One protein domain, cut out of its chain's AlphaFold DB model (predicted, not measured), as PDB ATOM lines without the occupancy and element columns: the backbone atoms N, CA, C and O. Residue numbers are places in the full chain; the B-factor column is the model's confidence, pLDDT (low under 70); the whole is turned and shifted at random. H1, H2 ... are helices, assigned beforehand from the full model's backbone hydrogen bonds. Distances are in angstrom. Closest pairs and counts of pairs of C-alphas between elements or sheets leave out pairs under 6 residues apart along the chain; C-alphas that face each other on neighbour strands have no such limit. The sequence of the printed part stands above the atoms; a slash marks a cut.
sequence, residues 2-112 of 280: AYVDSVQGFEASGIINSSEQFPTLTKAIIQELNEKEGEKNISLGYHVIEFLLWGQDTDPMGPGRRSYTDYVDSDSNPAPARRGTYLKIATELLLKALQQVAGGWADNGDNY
ATOM      1  N   ALA A   2      21.899  -9.578  48.028       94.19
ATOM      2  CA  ALA A   2      22.671  -9.424  46.783       94.19
ATOM      3  C   ALA A   2      23.666 -10.567  46.487       94.19
ATOM      4  O   ALA A   2      24.132 -10.722  45.361       94.19
ATOM      5  N   TYR A   3      23.998 -11.375  47.498       95.81
ATOM      6  CA  TYR A   3      24.804 -12.587  47.345       95.81
ATOM      7  C   TYR A   3      24.045 -13.720  46.628       95.81
ATOM      8  O   TYR A   3      24.628 -14.499  45.876       95.81
ATOM      9  N   VAL A   4      22.726 -13.803  46.819       97.06
ATOM     10  CA  VAL A   4      21.876 -14.872  46.274       97.06
ATOM     11  C   VAL A   4      21.327 -14.489  44.899       97.06
ATOM     12  O   VAL A   4      21.444 -15.276  43.957       97.06
ATOM     13  N   ASP A   5      20.761 -13.286  44.770       96.75
ATOM     14  CA  ASP A   5      20.060 -12.800  43.572       96.75
ATOM     15  C   ASP A   5      20.283 -11.291  43.367       96.75
ATOM     16  O   ASP A   5      20.905 -10.613  44.188       96.75
ATOM     17  N   SER A   6      19.745 -10.782  42.265       94.00
ATOM     18  CA  SER A   6      19.518  -9.361  42.004       94.00
ATOM     19  C   SER A   6      18.740  -8.680  43.134       94.00
ATOM     20  O   SER A   6      17.826  -9.260  43.728       94.00
ATOM     21  N   VAL A   7      19.116  -7.433  43.409       94.50
ATOM     22  CA  VAL A   7      18.433  -6.506  44.322       94.50
ATOM     23  C   VAL A   7      18.335  -5.136  43.660       94.50
ATOM     24  O   VAL A   7      19.073  -4.860  42.707       94.50
ATOM     25  N   GLN A   8      17.481  -4.254  44.184       92.56
ATOM     26  CA  GLN A   8      17.316  -2.914  43.634       92.56
ATOM     27  C   GLN A   8      18.665  -2.178  43.560       92.56
ATOM     28  O   GLN A   8      19.365  -2.003  44.556       92.56
ATOM     29  N   GLY A   9      19.030  -1.733  42.354       93.19
ATOM     30  CA  GLY A   9      20.291  -1.024  42.098       93.19
ATOM     31  C   GLY A   9      21.489  -1.928  41.779       93.19
ATOM     32  O   GLY A   9      22.523  -1.418  41.351       93.19
ATOM     33  N   PHE A  10      21.340  -3.251  41.899       94.06
ATOM     34  CA  PHE A  10      22.359  -4.248  41.562       94.06
ATOM     35  C   PHE A  10      21.743  -5.418  40.776       94.06
ATOM     36  O   PHE A  10      21.826  -6.578  41.164       94.06
ATOM     37  N   GLU A  11      21.146  -5.123  39.622       90.62
ATOM     38  CA  GLU A  11      20.366  -6.095  38.829       90.62
ATOM     39  C   GLU A  11      21.168  -7.311  38.323       90.62
ATOM     40  O   GLU A  11      20.598  -8.343  37.982       90.62
ATOM     41  N   ALA A  12      22.498  -7.208  38.275       90.19
ATOM     42  CA  ALA A  12      23.387  -8.292  37.855       90.19
ATOM     43  C   ALA A  12      24.028  -9.055  39.034       90.19
ATOM     44  O   ALA A  12      24.893  -9.900  38.805       90.19
ATOM     45  N   SER A  13      23.665  -8.753  40.288       94.50
ATOM     46  CA  SER A  13      24.291  -9.376  41.458       94.50
ATOM     47  C   SER A  13      23.832 -10.811  41.703       94.50
ATOM     48  O   SER A  13      22.767 -11.250  41.267       94.50
ATOM     49  N   GLY A  14      24.634 -11.521  42.488       96.31
ATOM     50  CA  GLY A  14      24.260 -12.785  43.096       96.31
ATOM     51  C   GLY A  14      24.536 -14.015  42.243       96.31
ATOM     52  O   GLY A  14      24.677 -13.973  41.021       96.31
ATOM     53  N   ILE A  15      24.583 -15.157  42.923       97.19
ATOM     54  CA  ILE A  15      24.866 -16.480  42.343       97.19
ATOM     55  C   ILE A  15      23.917 -16.815  41.174       97.19
ATOM     56  O   ILE A  15      24.313 -17.480  40.206       97.19
ATOM     57  N   ILE A  16      22.668 -16.338  41.233       96.94
ATOM     58  CA  ILE A  16      21.679 -16.518  40.160       96.94
ATOM     59  C   ILE A  16      22.121 -15.836  38.868       96.94
ATOM     60  O   ILE A  16      21.994 -16.452  37.813       96.94
ATOM     61  N   ASN A  17      22.672 -14.625  38.925       95.62
ATOM     62  CA  ASN A  17      23.024 -13.861  37.727       95.62
ATOM     63  C   ASN A  17      24.462 -14.127  37.243       95.62
ATOM     64  O   ASN A  17      24.769 -13.910  36.075       95.62
ATOM     65  N   SER A  18      25.320 -14.714  38.084       95.31
ATOM     66  CA  SER A  18      26.706 -15.074  37.742       95.31
ATOM     67  C   SER A  18      26.830 -16.395  36.961       95.31
ATOM     68  O   SER A  18      27.514 -17.326  37.396       95.31
ATOM     69  N   SER A  19      26.179 -16.521  35.799       93.50
ATOM     70  CA  SER A  19      26.204 -17.759  34.996       93.50
ATOM     71  C   SER A  19      27.573 -18.102  34.401       93.50
ATOM     72  O   SER A  19      27.830 -19.268  34.128       93.50
ATOM     73  N   GLU A  20      28.463 -17.130  34.212       93.75
ATOM     74  CA  GLU A  20      29.834 -17.400  33.753       93.75
ATOM     75  C   GLU A  20      30.675 -18.078  34.844       93.75
ATOM     76  O   GLU A  20      31.415 -19.022  34.570       93.75
ATOM     77  N   GLN A  21      30.519 -17.635  36.095       95.06
ATOM     78  CA  GLN A  21      31.223 -18.193  37.251       95.06
ATOM     79  C   GLN A  21      30.588 -19.505  37.730       95.06
ATOM     80  O   GLN A  21      31.289 -20.443  38.109       95.06
ATOM     81  N   PHE A  22      29.255 -19.583  37.694       95.75
ATOM     82  CA  PHE A  22      28.471 -20.741  38.121       95.75
ATOM     83  C   PHE A  22      27.579 -21.229  36.970       95.75
ATOM     84  O   PHE A  22      26.351 -21.065  37.031       95.75
ATOM     85  N   PRO A  23      28.157 -21.841  35.917       95.12
ATOM     86  CA  PRO A  23      27.400 -22.282  34.741       95.12
ATOM     87  C   PRO A  23      26.292 -23.271  35.101       95.12
ATOM     88  O   PRO A  23      25.185 -23.180  34.575       95.12
ATOM     89  N   THR A  24      26.542 -24.126  36.093       96.19
ATOM     90  CA  THR A  24      25.554 -25.054  36.646       96.19
ATOM     91  C   THR A  24      25.455 -24.863  38.150       96.19
ATOM     92  O   THR A  24      26.458 -24.966  38.854       96.19
ATOM     93  N   LEU A  25      24.245 -24.640  38.662       97.94
ATOM     94  CA  LEU A  25      24.002 -24.629  40.103       97.94
ATOM     95  C   LEU A  25      23.929 -26.067  40.619       97.94
ATOM     96  O   LEU A  25      23.157 -26.885  40.119       97.94
ATOM     97  N   THR A  26      24.736 -26.384  41.629       98.19
ATOM     98  CA  THR A  26      24.752 -27.702  42.276       98.19
ATOM     99  C   THR A  26      24.738 -27.545  43.788       98.19
ATOM    100  O   THR A  26      25.160 -26.518  44.316       98.19
ATOM    101  N   LYS A  27      24.310 -28.591  44.506       98.38
ATOM    102  CA  LYS A  27      24.383 -28.634  45.976       98.38
ATOM    103  C   LYS A  27      25.788 -28.329  46.495       98.38
ATOM    104  O   LYS A  27      25.917 -27.546  47.422       98.38
ATOM    105  N   ALA A  28      26.816 -28.911  45.872       97.69
ATOM    106  CA  ALA A  28      28.203 -28.721  46.281       97.69
ATOM    107  C   ALA A  28      28.635 -27.252  46.173       97.69
ATOM    108  O   ALA A  28      29.174 -26.721  47.136       97.69
ATOM    109  N   ILE A  29      28.316 -26.586  45.056       97.12
ATOM    110  CA  ILE A  29      28.621 -25.160  44.859       97.12
ATOM    111  C   ILE A  29      27.893 -24.309  45.899       97.12
ATOM    112  O   ILE A  29      28.520 -23.500  46.571       97.12
ATOM    113  N   ILE A  30      26.584 -24.516  46.077       98.00
ATOM    114  CA  ILE A  30      25.806 -23.740  47.049       98.00
ATOM    115  C   ILE A  30      26.359 -23.916  48.469       98.00
ATOM    116  O   ILE A  30      26.512 -22.934  49.187       98.00
ATOM    117  N   GLN A  31      26.716 -25.141  48.862       97.31
ATOM    118  CA  GLN A  31      27.309 -25.404  50.174       97.31
ATOM    119  C   GLN A  31      28.692 -24.771  50.340       97.31
ATOM    120  O   GLN A  31      28.972 -24.241  51.408       97.31
ATOM    121  N   GLU A  32      29.544 -24.818  49.312       96.62
ATOM    122  CA  GLU A  32      30.884 -24.221  49.358       96.62
ATOM    123  C   GLU A  32      30.828 -22.698  49.518       96.62
ATOM    124  O   GLU A  32      31.691 -22.114  50.164       96.62
ATOM    125  N   LEU A  33      29.818 -22.057  48.931       96.62
ATOM    126  CA  LEU A  33      29.648 -20.606  48.978       96.62
ATOM    127  C   LEU A  33      29.103 -20.097  50.317       96.62
ATOM    128  O   LEU A  33      29.246 -18.913  50.606       96.62
ATOM    129  N   ASN A  34      28.499 -20.956  51.143       97.12
ATOM    130  CA  ASN A  34      27.909 -20.508  52.401       97.12
ATOM    131  C   ASN A  34      28.988 -19.973  53.346       97.12
ATOM    132  O   ASN A  34      29.922 -20.699  53.679       97.12
ATOM    133  N   GLU A  35      28.843 -18.718  53.774       93.88
ATOM    134  CA  GLU A  35      29.744 -17.986  54.679       93.88
ATOM    135  C   GLU A  35      31.190 -17.836  54.171       93.88
ATOM    136  O   GLU A  35      32.057 -17.330  54.884       93.88
ATOM    137  N   LYS A  36      31.472 -18.218  52.916       91.31
ATOM    138  CA  LYS A  36      32.840 -18.325  52.372       91.31
ATOM    139  C   LYS A  36      33.637 -17.023  52.452       91.31
ATOM    140  O   LYS A  36      34.850 -17.047  52.642       91.31
ATOM    141  N   GLU A  37      32.958 -15.895  52.279       87.94
ATOM    142  CA  GLU A  37      33.558 -14.556  52.222       87.94
ATOM    143  C   GLU A  37      33.068 -13.652  53.368       87.94
ATOM    144  O   GLU A  37      33.243 -12.436  53.320       87.94
ATOM    145  N   GLY A  38      32.441 -14.235  54.394       88.44
ATOM    146  CA  GLY A  38      31.943 -13.524  55.569       88.44
ATOM    147  C   GLY A  38      30.604 -14.059  56.069       88.44
ATOM    148  O   GLY A  38      29.833 -14.646  55.314       88.44
ATOM    149  N   GLU A  39      30.304 -13.794  57.339       83.69
ATOM    150  CA  GLU A  39      29.110 -14.300  58.039       83.69
ATOM    151  C   GLU A  39      27.788 -13.824  57.411       83.69
ATOM    152  O   GLU A  39      26.772 -14.496  57.521       83.69
ATOM    153  N   LYS A  40      27.797 -12.696  56.686       86.62
ATOM    154  CA  LYS A  40      26.617 -12.186  55.962       86.62
ATOM    155  C   LYS A  40      26.407 -12.840  54.584       86.62
ATOM    156  O   LYS A  40      25.363 -12.642  53.962       86.62
ATOM    157  N   ASN A  41      27.358 -13.642  54.099       91.69
ATOM    158  CA  ASN A  41      27.289 -14.302  52.790       91.69
ATOM    159  C   ASN A  41      26.623 -15.678  52.894       91.69
ATOM    160  O   ASN A  41      27.236 -16.719  52.665       91.69
ATOM    161  N   ILE A  42      25.340 -15.675  53.248       94.69
ATOM    162  CA  ILE A  42      24.535 -16.888  53.401       94.69
ATOM    163  C   ILE A  42      23.997 -17.344  52.036       94.69
ATOM    164  O   ILE A  42      23.389 -16.561  51.302       94.69
ATOM    165  N   SER A  43      24.201 -18.620  51.693       96.88
ATOM    166  CA  SER A  43      23.794 -19.222  50.407       96.88
ATOM    167  C   SER A  43      22.797 -20.381  50.547       96.88
ATOM    168  O   SER A  43      22.293 -20.906  49.555       96.88
ATOM    169  N   LEU A  44      22.455 -20.800  51.766       96.44
ATOM    170  CA  LEU A  44      21.492 -21.877  52.004       96.44
ATOM    171  C   LEU A  44      20.696 -21.677  53.297       96.44
ATOM    172  O   LEU A  44      20.996 -20.807  54.105       96.44
ATOM    173  N   GLY A  45      19.679 -22.518  53.505       96.81
ATOM    174  CA  GLY A  45      18.848 -22.503  54.712       96.81
ATOM    175  C   GLY A  45      17.556 -21.698  54.560       96.81
ATOM    176  O   GLY A  45      17.145 -21.372  53.445       96.81
ATOM    177  N   TYR A  46      16.895 -21.421  55.689       97.69
ATOM    178  CA  TYR A  46      15.580 -20.770  55.719       97.69
ATOM    179  C   TYR A  46      15.593 -19.395  55.051       97.69
ATOM    180  O   TYR A  46      14.784 -19.177  54.159       97.69
ATOM    181  N   HIS A  47      16.541 -18.520  55.392       96.56
ATOM    182  CA  HIS A  47      16.559 -17.138  54.894       96.56
ATOM    183  C   HIS A  47      16.871 -17.021  53.398       96.56
ATOM    184  O   HIS A  47      16.407 -16.104  52.732       96.56
ATOM    185  N   VAL A  48      17.592 -17.987  52.818       98.12
ATOM    186  CA  VAL A  48      17.766 -18.034  51.357       98.12
ATOM    187  C   VAL A  48      16.477 -18.459  50.670       98.12
ATOM    188  O   VAL A  48      16.110 -17.878  49.655       98.12
ATOM    189  N   ILE A  49      15.756 -19.437  51.224       98.62
ATOM    190  CA  ILE A  49      14.428 -19.817  50.719       98.62
ATOM    191  C   ILE A  49      13.448 -18.648  50.872       98.62
ATOM    192  O   ILE A  49      12.695 -18.365  49.946       98.62
ATOM    193  N   GLU A  50      13.492 -17.952  52.003       98.25
ATOM    194  CA  GLU A  50      12.707 -16.755  52.291       98.25
ATOM    195  C   GLU A  50      12.967 -15.661  51.245       98.25
ATOM    196  O   GLU A  50      12.050 -15.262  50.538       98.25
ATOM    197  N   PHE A  51      14.224 -15.266  51.031       97.88
ATOM    198  CA  PHE A  51      14.587 -14.271  50.019       97.88
ATOM    199  C   PHE A  51      14.231 -14.704  48.587       97.88
ATOM    200  O   PHE A  51      13.843 -13.892  47.742       97.88
ATOM    201  N   LEU A  52      14.351 -15.995  48.276       98.19
ATOM    202  CA  LEU A  52      13.925 -16.510  46.979       98.19
ATOM    203  C   LEU A  52      12.408 -16.378  46.813       98.19
ATOM    204  O   LEU A  52      11.975 -16.022  45.730       98.19
ATOM    205  N   LEU A  53      11.603 -16.595  47.852       98.12
ATOM    206  CA  LEU A  53      10.141 -16.548  47.757       98.12
ATOM    207  C   LEU A  53       9.548 -15.137  47.883       98.12
ATOM    208  O   LEU A  53       8.604 -14.828  47.161       98.12
ATOM    209  N   TRP A  54      10.093 -14.294  48.759       97.69
ATOM    210  CA  TRP A  54       9.604 -12.934  49.017       97.69
ATOM    211  C   TRP A  54      10.394 -11.859  48.268       97.69
ATOM    212  O   TRP A  54       9.838 -10.822  47.920       97.69
ATOM    213  N   GLY A  55      11.650 -12.120  47.907       96.19
ATOM    214  CA  GLY A  55      12.530 -11.108  47.320       96.19
ATOM    215  C   GLY A  55      13.055 -10.128  48.361       96.19
ATOM    216  O   GLY A  55      12.924 -10.354  49.559       96.19
ATOM    217  N   GLN A  56      13.680  -9.054  47.882       95.00
ATOM    218  CA  GLN A  56      14.061  -7.936  48.737       95.00
ATOM    219  C   GLN A  56      12.797  -7.276  49.285       95.00
ATOM    220  O   GLN A  56      11.846  -7.032  48.532       95.00
ATOM    221  N   ASP A  57      12.806  -6.977  50.578       94.94
ATOM    222  CA  ASP A  57      11.738  -6.211  51.183       94.94
ATOM    223  C   ASP A  57      12.038  -4.708  51.092       94.94
ATOM    224  O   ASP A  57      13.071  -4.207  51.521       94.94
ATOM    225  N   THR A  58      11.125  -3.995  50.442       92.06
ATOM    226  CA  THR A  58      11.166  -2.537  50.259       92.06
ATOM    227  C   THR A  58       9.834  -1.893  50.643       92.06
ATOM    228  O   THR A  58       9.633  -0.698  50.406       92.06
ATOM    229  N   ASP A  59       8.897  -2.677  51.186       91.56
ATOM    230  CA  ASP A  59       7.548  -2.238  51.499       91.56
ATOM    231  C   ASP A  59       7.411  -1.990  53.008       91.56
ATOM    232  O   ASP A  59       7.288  -2.917  53.787       91.56
ATOM    233  N   PRO A  60       7.316  -0.734  53.473       89.81
ATOM    234  CA  PRO A  60       7.203  -0.454  54.906       89.81
ATOM    235  C   PRO A  60       5.873  -0.920  55.529       89.81
ATOM    236  O   PRO A  60       5.606  -0.639  56.696       89.81
ATOM    237  N   MET A  61       4.970  -1.516  54.745       89.81
ATOM    238  CA  MET A  61       3.645  -1.963  55.182       89.81
ATOM    239  C   MET A  61       3.446  -3.476  55.054       89.81
ATOM    240  O   MET A  61       2.336  -3.954  55.316       89.81
ATOM    241  N   GLY A  62       4.463  -4.226  54.640       92.31
ATOM    242  CA  GLY A  62       4.350  -5.660  54.429       92.31
ATOM    243  C   GLY A  62       5.601  -6.245  53.786       92.31
ATOM    244  O   GLY A  62       6.495  -5.510  53.407       92.31
ATOM    245  N   PRO A  63       5.635  -7.565  53.584       96.88
ATOM    246  CA  PRO A  63       6.874  -8.238  53.250       96.88
ATOM    247  C   PRO A  63       7.271  -8.008  51.790       96.88
ATOM    248  O   PRO A  63       6.489  -7.502  50.972       96.88
ATOM    249  N   GLY A  64       8.440  -8.537  51.423       96.12
ATOM    250  CA  GLY A  64       8.904  -8.598  50.044       96.12
ATOM    251  C   GLY A  64       7.832  -9.130  49.084       96.12
ATOM    252  O   GLY A  64       7.075 -10.064  49.374       96.12
ATOM    253  N   ARG A  65       7.748  -8.509  47.902       96.06
ATOM    254  CA  ARG A  65       6.668  -8.735  46.926       96.06
ATOM    255  C   ARG A  65       7.147  -9.404  45.644       96.06
ATOM    256  O   ARG A  65       6.716  -9.026  44.550       96.06
ATOM    257  N   ARG A  66       8.041 -10.389  45.746       96.06
ATOM    258  CA  ARG A  66       8.495 -11.130  44.566       96.06
ATOM    259  C   ARG A  66       7.310 -11.764  43.839       96.06
ATOM    260  O   ARG A  66       6.506 -12.497  44.412       96.06
ATOM    261  N   SER A  67       7.219 -11.492  42.543       95.25
ATOM    262  CA  SER A  67       6.176 -12.054  41.693       95.25
ATOM    263  C   SER A  67       6.502 -13.495  41.311       95.25
ATOM    264  O   SER A  67       7.649 -13.832  41.024       95.25
ATOM    265  N   TYR A  68       5.480 -14.344  41.175       94.31
ATOM    266  CA  TYR A  68       5.658 -15.684  40.601       94.31
ATOM    267  C   TYR A  68       6.229 -15.637  39.171       94.31
ATOM    268  O   TYR A  68       6.835 -16.605  38.718       94.31
ATOM    269  N   THR A  69       6.050 -14.521  38.454       93.69
ATOM    270  CA  THR A  69       6.613 -14.318  37.112       93.69
ATOM    271  C   THR A  69       8.138 -14.321  37.109       93.69
ATOM    272  O   THR A  69       8.725 -14.644  36.084       93.69
ATOM    273  N   ASP A  70       8.783 -14.076  38.253       94.06
ATOM    274  CA  ASP A  70      10.235 -14.217  38.415       94.06
ATOM    275  C   ASP A  70      10.697 -15.678  38.313       94.06
ATOM    276  O   ASP A  70      11.892 -15.951  38.295       94.06
ATOM    277  N   TYR A  71       9.774 -16.635  38.249       96.00
ATOM    278  CA  TYR A  71      10.050 -18.055  38.032       96.00
ATOM    279  C   TYR A  71       9.526 -18.563  36.688       96.00
ATOM    280  O   TYR A  71       9.606 -19.758  36.413       96.00
ATOM    281  N   VAL A  72       8.960 -17.680  35.863       94.44
ATOM    282  CA  VAL A  72       8.475 -18.039  34.534       94.44
ATOM    283  C   VAL A  72       9.618 -17.864  33.547       94.44
ATOM    284  O   VAL A  72      10.120 -16.759  33.343       94.44
ATOM    285  N   ASP A  73      10.037 -18.977  32.954       88.12
ATOM    286  CA  ASP A  73      11.149 -19.012  32.011       88.12
ATOM    287  C   ASP A  73      10.879 -18.160  30.763       88.12
ATOM    288  O   ASP A  73       9.753 -18.055  30.272       88.12
ATOM    289  N   SER A  74      11.951 -17.575  30.225       81.56
ATOM    290  CA  SER A  74      11.947 -16.886  28.936       81.56
ATOM    291  C   SER A  74      13.279 -17.116  28.224       81.56
ATOM    292  O   SER A  74      14.321 -17.169  28.875       81.56
ATOM    293  N   ASP A  75      13.266 -17.192  26.893       77.31
ATOM    294  CA  ASP A  75      14.480 -17.454  26.102       77.31
ATOM    295  C   ASP A  75      15.541 -16.343  26.227       77.31
ATOM    296  O   ASP A  75      16.722 -16.569  25.976       77.31
ATOM    297  N   SER A  76      15.138 -15.132  26.626       82.56
ATOM    298  CA  SER A  76      16.010 -13.958  26.738       82.56
ATOM    299  C   SER A  76      16.646 -13.760  28.117       82.56
ATOM    300  O   SER A  76      17.523 -12.909  28.250       82.56
ATOM    301  N   ASN A  77      16.197 -14.481  29.150       85.19
ATOM    302  CA  ASN A  77      16.690 -14.309  30.517       85.19
ATOM    303  C   ASN A  77      16.816 -15.667  31.230       85.19
ATOM    304  O   ASN A  77      15.790 -16.280  31.526       85.19
ATOM    305  N   PRO A  78      18.037 -16.129  31.565       89.25
ATOM    306  CA  PRO A  78      18.235 -17.394  32.270       89.25
ATOM    307  C   PRO A  78      17.945 -17.316  33.781       89.25
ATOM    308  O   PRO A  78      17.906 -18.357  34.443       89.25
ATOM    309  N   ALA A  79      17.771 -16.120  34.355       93.81
ATOM    310  CA  ALA A  79      17.620 -15.938  35.799       93.81
ATOM    311  C   ALA A  79      16.398 -16.668  36.397       93.81
ATOM    312  O   ALA A  79      16.583 -17.318  37.426       93.81
ATOM    313  N   PRO A  80      15.190 -16.663  35.789       95.44
ATOM    314  CA  PRO A  80      14.036 -17.399  36.318       95.44
ATOM    315  C   PRO A  80      14.289 -18.904  36.492       95.44
ATOM    316  O   PRO A  80      14.122 -19.437  37.595       95.44
ATOM    317  N   ALA A  81      14.811 -19.568  35.457       94.81
ATOM    318  CA  ALA A  81      15.146 -20.993  35.496       94.81
ATOM    319  C   ALA A  81      16.186 -21.305  36.585       94.81
ATOM    320  O   ALA A  81      16.089 -22.292  37.330       94.81
ATOM    321  N   ARG A  82      17.196 -20.435  36.709       96.88
ATOM    322  CA  ARG A  82      18.257 -20.557  37.717       96.88
ATOM    323  C   ARG A  82      17.721 -20.334  39.128       96.88
ATOM    324  O   ARG A  82      18.068 -21.108  40.019       96.88
ATOM    325  N   ARG A  83      16.820 -19.372  39.327       97.62
ATOM    326  CA  ARG A  83      16.125 -19.127  40.599       97.62
ATOM    327  C   ARG A  83      15.293 -20.334  41.027       97.62
ATOM    328  O   ARG A  83      15.399 -20.771  42.172       97.62
ATOM    329  N   GLY A  84      14.538 -20.938  40.104       97.25
ATOM    330  CA  GLY A  84      13.795 -22.180  40.356       97.25
ATOM    331  C   GLY A  84      14.705 -23.358  40.724       97.25
ATOM    332  O   GLY A  84      14.419 -24.110  41.660       97.25
ATOM    333  N   THR A  85      15.841 -23.487  40.037       97.75
ATOM    334  CA  THR A  85      16.866 -24.498  40.349       97.75
ATOM    335  C   THR A  85      17.466 -24.283  41.739       97.75
ATOM    336  O   THR A  85      17.572 -25.232  42.518       97.75
ATOM    337  N   TYR A  86      17.817 -23.043  42.082       98.38
ATOM    338  CA  TYR A  86      18.383 -22.704  43.384       98.38
ATOM    339  C   TYR A  86      17.378 -22.964  44.512       98.38
ATOM    340  O   TYR A  86      17.723 -23.632  45.483       98.38
ATOM    341  N   LEU A  87      16.114 -22.559  44.356       98.62
ATOM    342  CA  LEU A  87      15.067 -22.814  45.351       98.62
ATOM    343  C   LEU A  87      14.919 -24.314  45.658       98.62
ATOM    344  O   LEU A  87      14.854 -24.701  46.829       98.62
ATOM    345  N   LYS A  88      14.942 -25.174  44.629       98.50
ATOM    346  CA  LYS A  88      14.971 -26.636  44.812       98.50
ATOM    347  C   LYS A  88      16.205 -27.091  45.588       98.50
ATOM    348  O   LYS A  88      16.066 -27.815  46.570       98.50
ATOM    349  N   ILE A  89      17.398 -26.654  45.182       98.69
ATOM    350  CA  ILE A  89      18.659 -27.026  45.842       98.69
ATOM    351  C   ILE A  89      18.656 -26.612  47.319       98.69
ATOM    352  O   ILE A  89      18.950 -27.444  48.179       98.69
ATOM    353  N   ALA A  90      18.301 -25.361  47.619       98.44
ATOM    354  CA  ALA A  90      18.256 -24.829  48.977       98.44
ATOM    355  C   ALA A  90      17.253 -25.603  49.848       98.44
ATOM    356  O   ALA A  90      17.583 -25.993  50.968       98.44
ATOM    357  N   THR A  91      16.072 -25.916  49.306       98.69
ATOM    358  CA  THR A  91      15.044 -26.711  50.000       98.69
ATOM    359  C   THR A  91      15.515 -28.139  50.280       98.69
ATOM    360  O   THR A  91      15.329 -28.652  51.381       98.69
ATOM    361  N   GLU A  92      16.165 -28.793  49.316       98.62
ATOM    362  CA  GLU A  92      16.697 -30.149  49.494       98.62
ATOM    363  C   GLU A  92      17.831 -30.199  50.530       98.62
ATOM    364  O   GLU A  92      17.922 -31.154  51.305       98.62
ATOM    365  N   LEU A  93      18.691 -29.175  50.564       98.50
ATOM    366  CA  LEU A  93      19.738 -29.039  51.578       98.50
ATOM    367  C   LEU A  93      19.142 -28.795  52.970       98.50
ATOM    368  O   LEU A  93      19.562 -29.453  53.925       98.50
ATOM    369  N   LEU A  94      18.133 -27.926  53.078       98.50
ATOM    370  CA  LEU A  94      17.426 -27.683  54.333       98.50
ATOM    371  C   LEU A  94      16.740 -28.956  54.841       98.50
ATOM    372  O   LEU A  94      16.909 -29.321  56.003       98.50
ATOM    373  N   LEU A  95      16.028 -29.682  53.973       98.38
ATOM    374  CA  LEU A  95      15.397 -30.953  54.332       98.38
ATOM    375  C   LEU A  95      16.427 -31.955  54.863       98.38
ATOM    376  O   LEU A  95      16.196 -32.581  55.897       98.38
ATOM    377  N   LYS A  96      17.581 -32.077  54.196       98.06
ATOM    378  CA  LYS A  96      18.673 -32.947  54.649       98.06
ATOM    379  C   LYS A  96      19.174 -32.550  56.042       98.06
ATOM    380  O   LYS A  96      19.365 -33.427  56.881       98.06
ATOM    381  N   ALA A  97      19.364 -31.257  56.309       97.69
ATOM    382  CA  ALA A  97      19.783 -30.768  57.623       97.69
ATOM    383  C   ALA A  97      18.723 -31.049  58.708       97.69
ATOM    384  O   ALA A  97      19.044 -31.569  59.776       97.69
ATOM    385  N   LEU A  98      17.441 -30.805  58.417       97.94
ATOM    386  CA  LEU A  98      16.339 -31.102  59.339       97.94
ATOM    387  C   LEU A  98      16.226 -32.602  59.639       97.94
ATOM    388  O   LEU A  98      15.993 -32.985  60.785       97.94
ATOM    389  N   GLN A  99      16.449 -33.462  58.644       97.94
ATOM    390  CA  GLN A  99      16.499 -34.915  58.832       97.94
ATOM    391  C   GLN A  99      17.657 -35.346  59.741       97.94
ATOM    392  O   GLN A  99      17.487 -36.276  60.529       97.94
ATOM    393  N   GLN A 100      18.810 -34.671  59.688       96.81
ATOM    394  CA  GLN A 100      19.920 -34.936  60.609       96.81
ATOM    395  C   GLN A 100      19.553 -34.571  62.051       96.81
ATOM    396  O   GLN A 100      19.769 -35.378  62.957       96.81
ATOM    397  N   VAL A 101      18.941 -33.400  62.266       96.94
ATOM    398  CA  VAL A 101      18.457 -32.986  63.596       96.94
ATOM    399  C   VAL A 101      17.411 -33.973  64.115       96.94
ATOM    400  O   VAL A 101      17.535 -34.464  65.236       96.94
ATOM    401  N   ALA A 102      16.422 -34.332  63.290       96.69
ATOM    402  CA  ALA A 102      15.402 -35.316  63.646       96.69
ATOM    403  C   ALA A 102      16.015 -36.688  63.983       96.69
ATOM    404  O   ALA A 102      15.651 -37.298  64.989       96.69
ATOM    405  N   GLY A 103      16.994 -37.148  63.197       97.69
ATOM    406  CA  GLY A 103      17.721 -38.396  63.442       97.69
ATOM    407  C   GLY A 103      18.494 -38.397  64.766       97.69
ATOM    408  O   GLY A 103      18.536 -39.418  65.454       97.69
ATOM    409  N   GLY A 104      19.030 -37.243  65.178       98.00
ATOM    410  CA  GLY A 104      19.667 -37.062  66.484       98.00
ATOM    411  C   GLY A 104      18.732 -37.316  67.674       98.00
ATOM    412  O   GLY A 104      19.202 -37.715  68.741       98.00
ATOM    413  N   TRP A 105      17.422 -37.140  67.481       96.69
ATOM    414  CA  TRP A 105      16.391 -37.240  68.521       96.69
ATOM    415  C   TRP A 105      15.427 -38.424  68.364       96.69
ATOM    416  O   TRP A 105      14.509 -38.574  69.180       96.69
ATOM    417  N   ALA A 106      15.636 -39.273  67.354       96.94
ATOM    418  CA  ALA A 106      14.825 -40.462  67.118       96.94
ATOM    419  C   ALA A 106      14.784 -41.386  68.353       96.94
ATOM    420  O   ALA A 106      15.737 -41.446  69.132       96.94
ATOM    421  N   ASP A 107      13.680 -42.120  68.530       94.12
ATOM    422  CA  ASP A 107      13.465 -42.971  69.713       94.12
ATOM    423  C   ASP A 107      14.510 -44.094  69.847       94.12
ATOM    424  O   ASP A 107      14.840 -44.497  70.960       94.12
ATOM    425  N   ASN A 108      15.059 -44.561  68.722       90.38
ATOM    426  CA  ASN A 108      16.034 -45.646  68.650       90.38
ATOM    427  C   ASN A 108      17.353 -45.177  68.016       90.38
ATOM    428  O   ASN A 108      17.375 -44.222  67.239       90.38
ATOM    429  N   GLY A 109      18.431 -45.921  68.273       92.88
ATOM    430  CA  GLY A 109      19.740 -45.737  67.639       92.88
ATOM    431  C   GLY A 109      20.825 -45.224  68.587       92.88
ATOM    432  O   GLY A 109      20.567 -44.877  69.739       92.88
ATOM    433  N   ASP A 110      22.067 -45.199  68.099       96.00
ATOM    434  CA  ASP A 110      23.194 -44.585  68.807       96.00
ATOM    435  C   ASP A 110      23.273 -43.091  68.463       96.00
ATOM    436  O   ASP A 110      24.059 -42.657  67.627       96.00
ATOM    437  N   ASN A 111      22.349 -42.316  69.036       96.94
ATOM    438  CA  ASN A 111      22.101 -40.918  68.680       96.94
ATOM    439  C   ASN A 111      22.224 -39.967  69.887       96.94
ATOM    440  O   ASN A 111      22.535 -40.377  71.012       96.94
ATOM    441  N   TYR A 112      21.980 -38.671  69.658       96.62
ATOM    442  CA  TYR A 112      22.093 -37.654  70.705       96.62
ATOM    443  C   TYR A 112      21.111 -37.897  71.855       96.62
ATOM    444  O   TYR A 112      21.502 -37.768  73.014       96.62
TER     445      TYR A 112
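Overview. This is residues 2 to 112 of the 280 residues of the protein "Iron-regulated protein" of Verrucomicrobiales bacterium (UniProt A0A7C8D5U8). Look for one long helix, H5, with four short helices, H1 to H4, and their loops gathered round its residues 79 to 94. The rest of H5 runs on beyond this cluster as an arm, and residues 105 to 110 stick out at its far end. The printed part has 111 residues, with five named helices in the order H1, H2, H3, H4, H5 and no named strand; the class is all helix, though only 51 of the residues lie in named elements. The whole is only just loose, close to compact, with a radius of gyration of the C-alphas of 16.0 A, and it spans 52 by 37 by 29 A.

Arrangement. Begin with the hub, H5, residues 79 to 105, which touches four helices, each with a part of its length alone. Going along from the first printed residue, you meet H1, residues 14 to 17, which touches residues 79 to 86 of H5; the closest C-alphas are those of Ile 16 and Arg 82, 5.8 A apart. Next, H2, residues 27 to 33, touches residues 89 to 93 of H5 and stands about perpendicular to it, at 88 degrees; the closest C-alphas, of Lys 27 and Ile 89, are 5.9 A apart. H3, residues 46 to 54, touches residues 83 to 94 of H5, with the C-alphas of Ile 49 and Leu 87 closest at 6.2 A. H3 and H5 run opposite ways at a shallow tilt of 32 degrees, only just short of steep. H4, residues 68 to 71, touches residues 80 to 84 of H5; the closest C-alphas are those of Tyr 71 and Pro 80, 4.4 A apart. H3 and H4 are near each other, while H1 and H3, for instance, are apart. In H2, H3 and H5 every O i to N i+4 pair is within hydrogen-bond range; H1 and H4 are too short for such a pair, and each has its one O i to N i+3 pair within range.

Along the chain. Find C-alpha 14 at (24.260, -12.785, 43.096), where H1 begins; it ends at residue 17, 5.6 A on. H2 covers 10.1 A from residue 27 to 33, H3 11.9 A from 46 to 54, and H4 5.6 A from 68 to 71. Then find C-alpha 79 at (17.620, -15.938, 35.799); from there H5 runs 39.1 A to C-alpha 105 at (16.391, -37.240, 68.521).

Size, cuts and confidence. The two C-alphas farthest apart, of Ser 76 and Asn 108, are 52.5 A apart. The links H2 to H3 and H3 to H4 are long, with 12 and 13 residues. The printed part has no cut; its mean pLDDT is 94.9, and no printed residue is under 70.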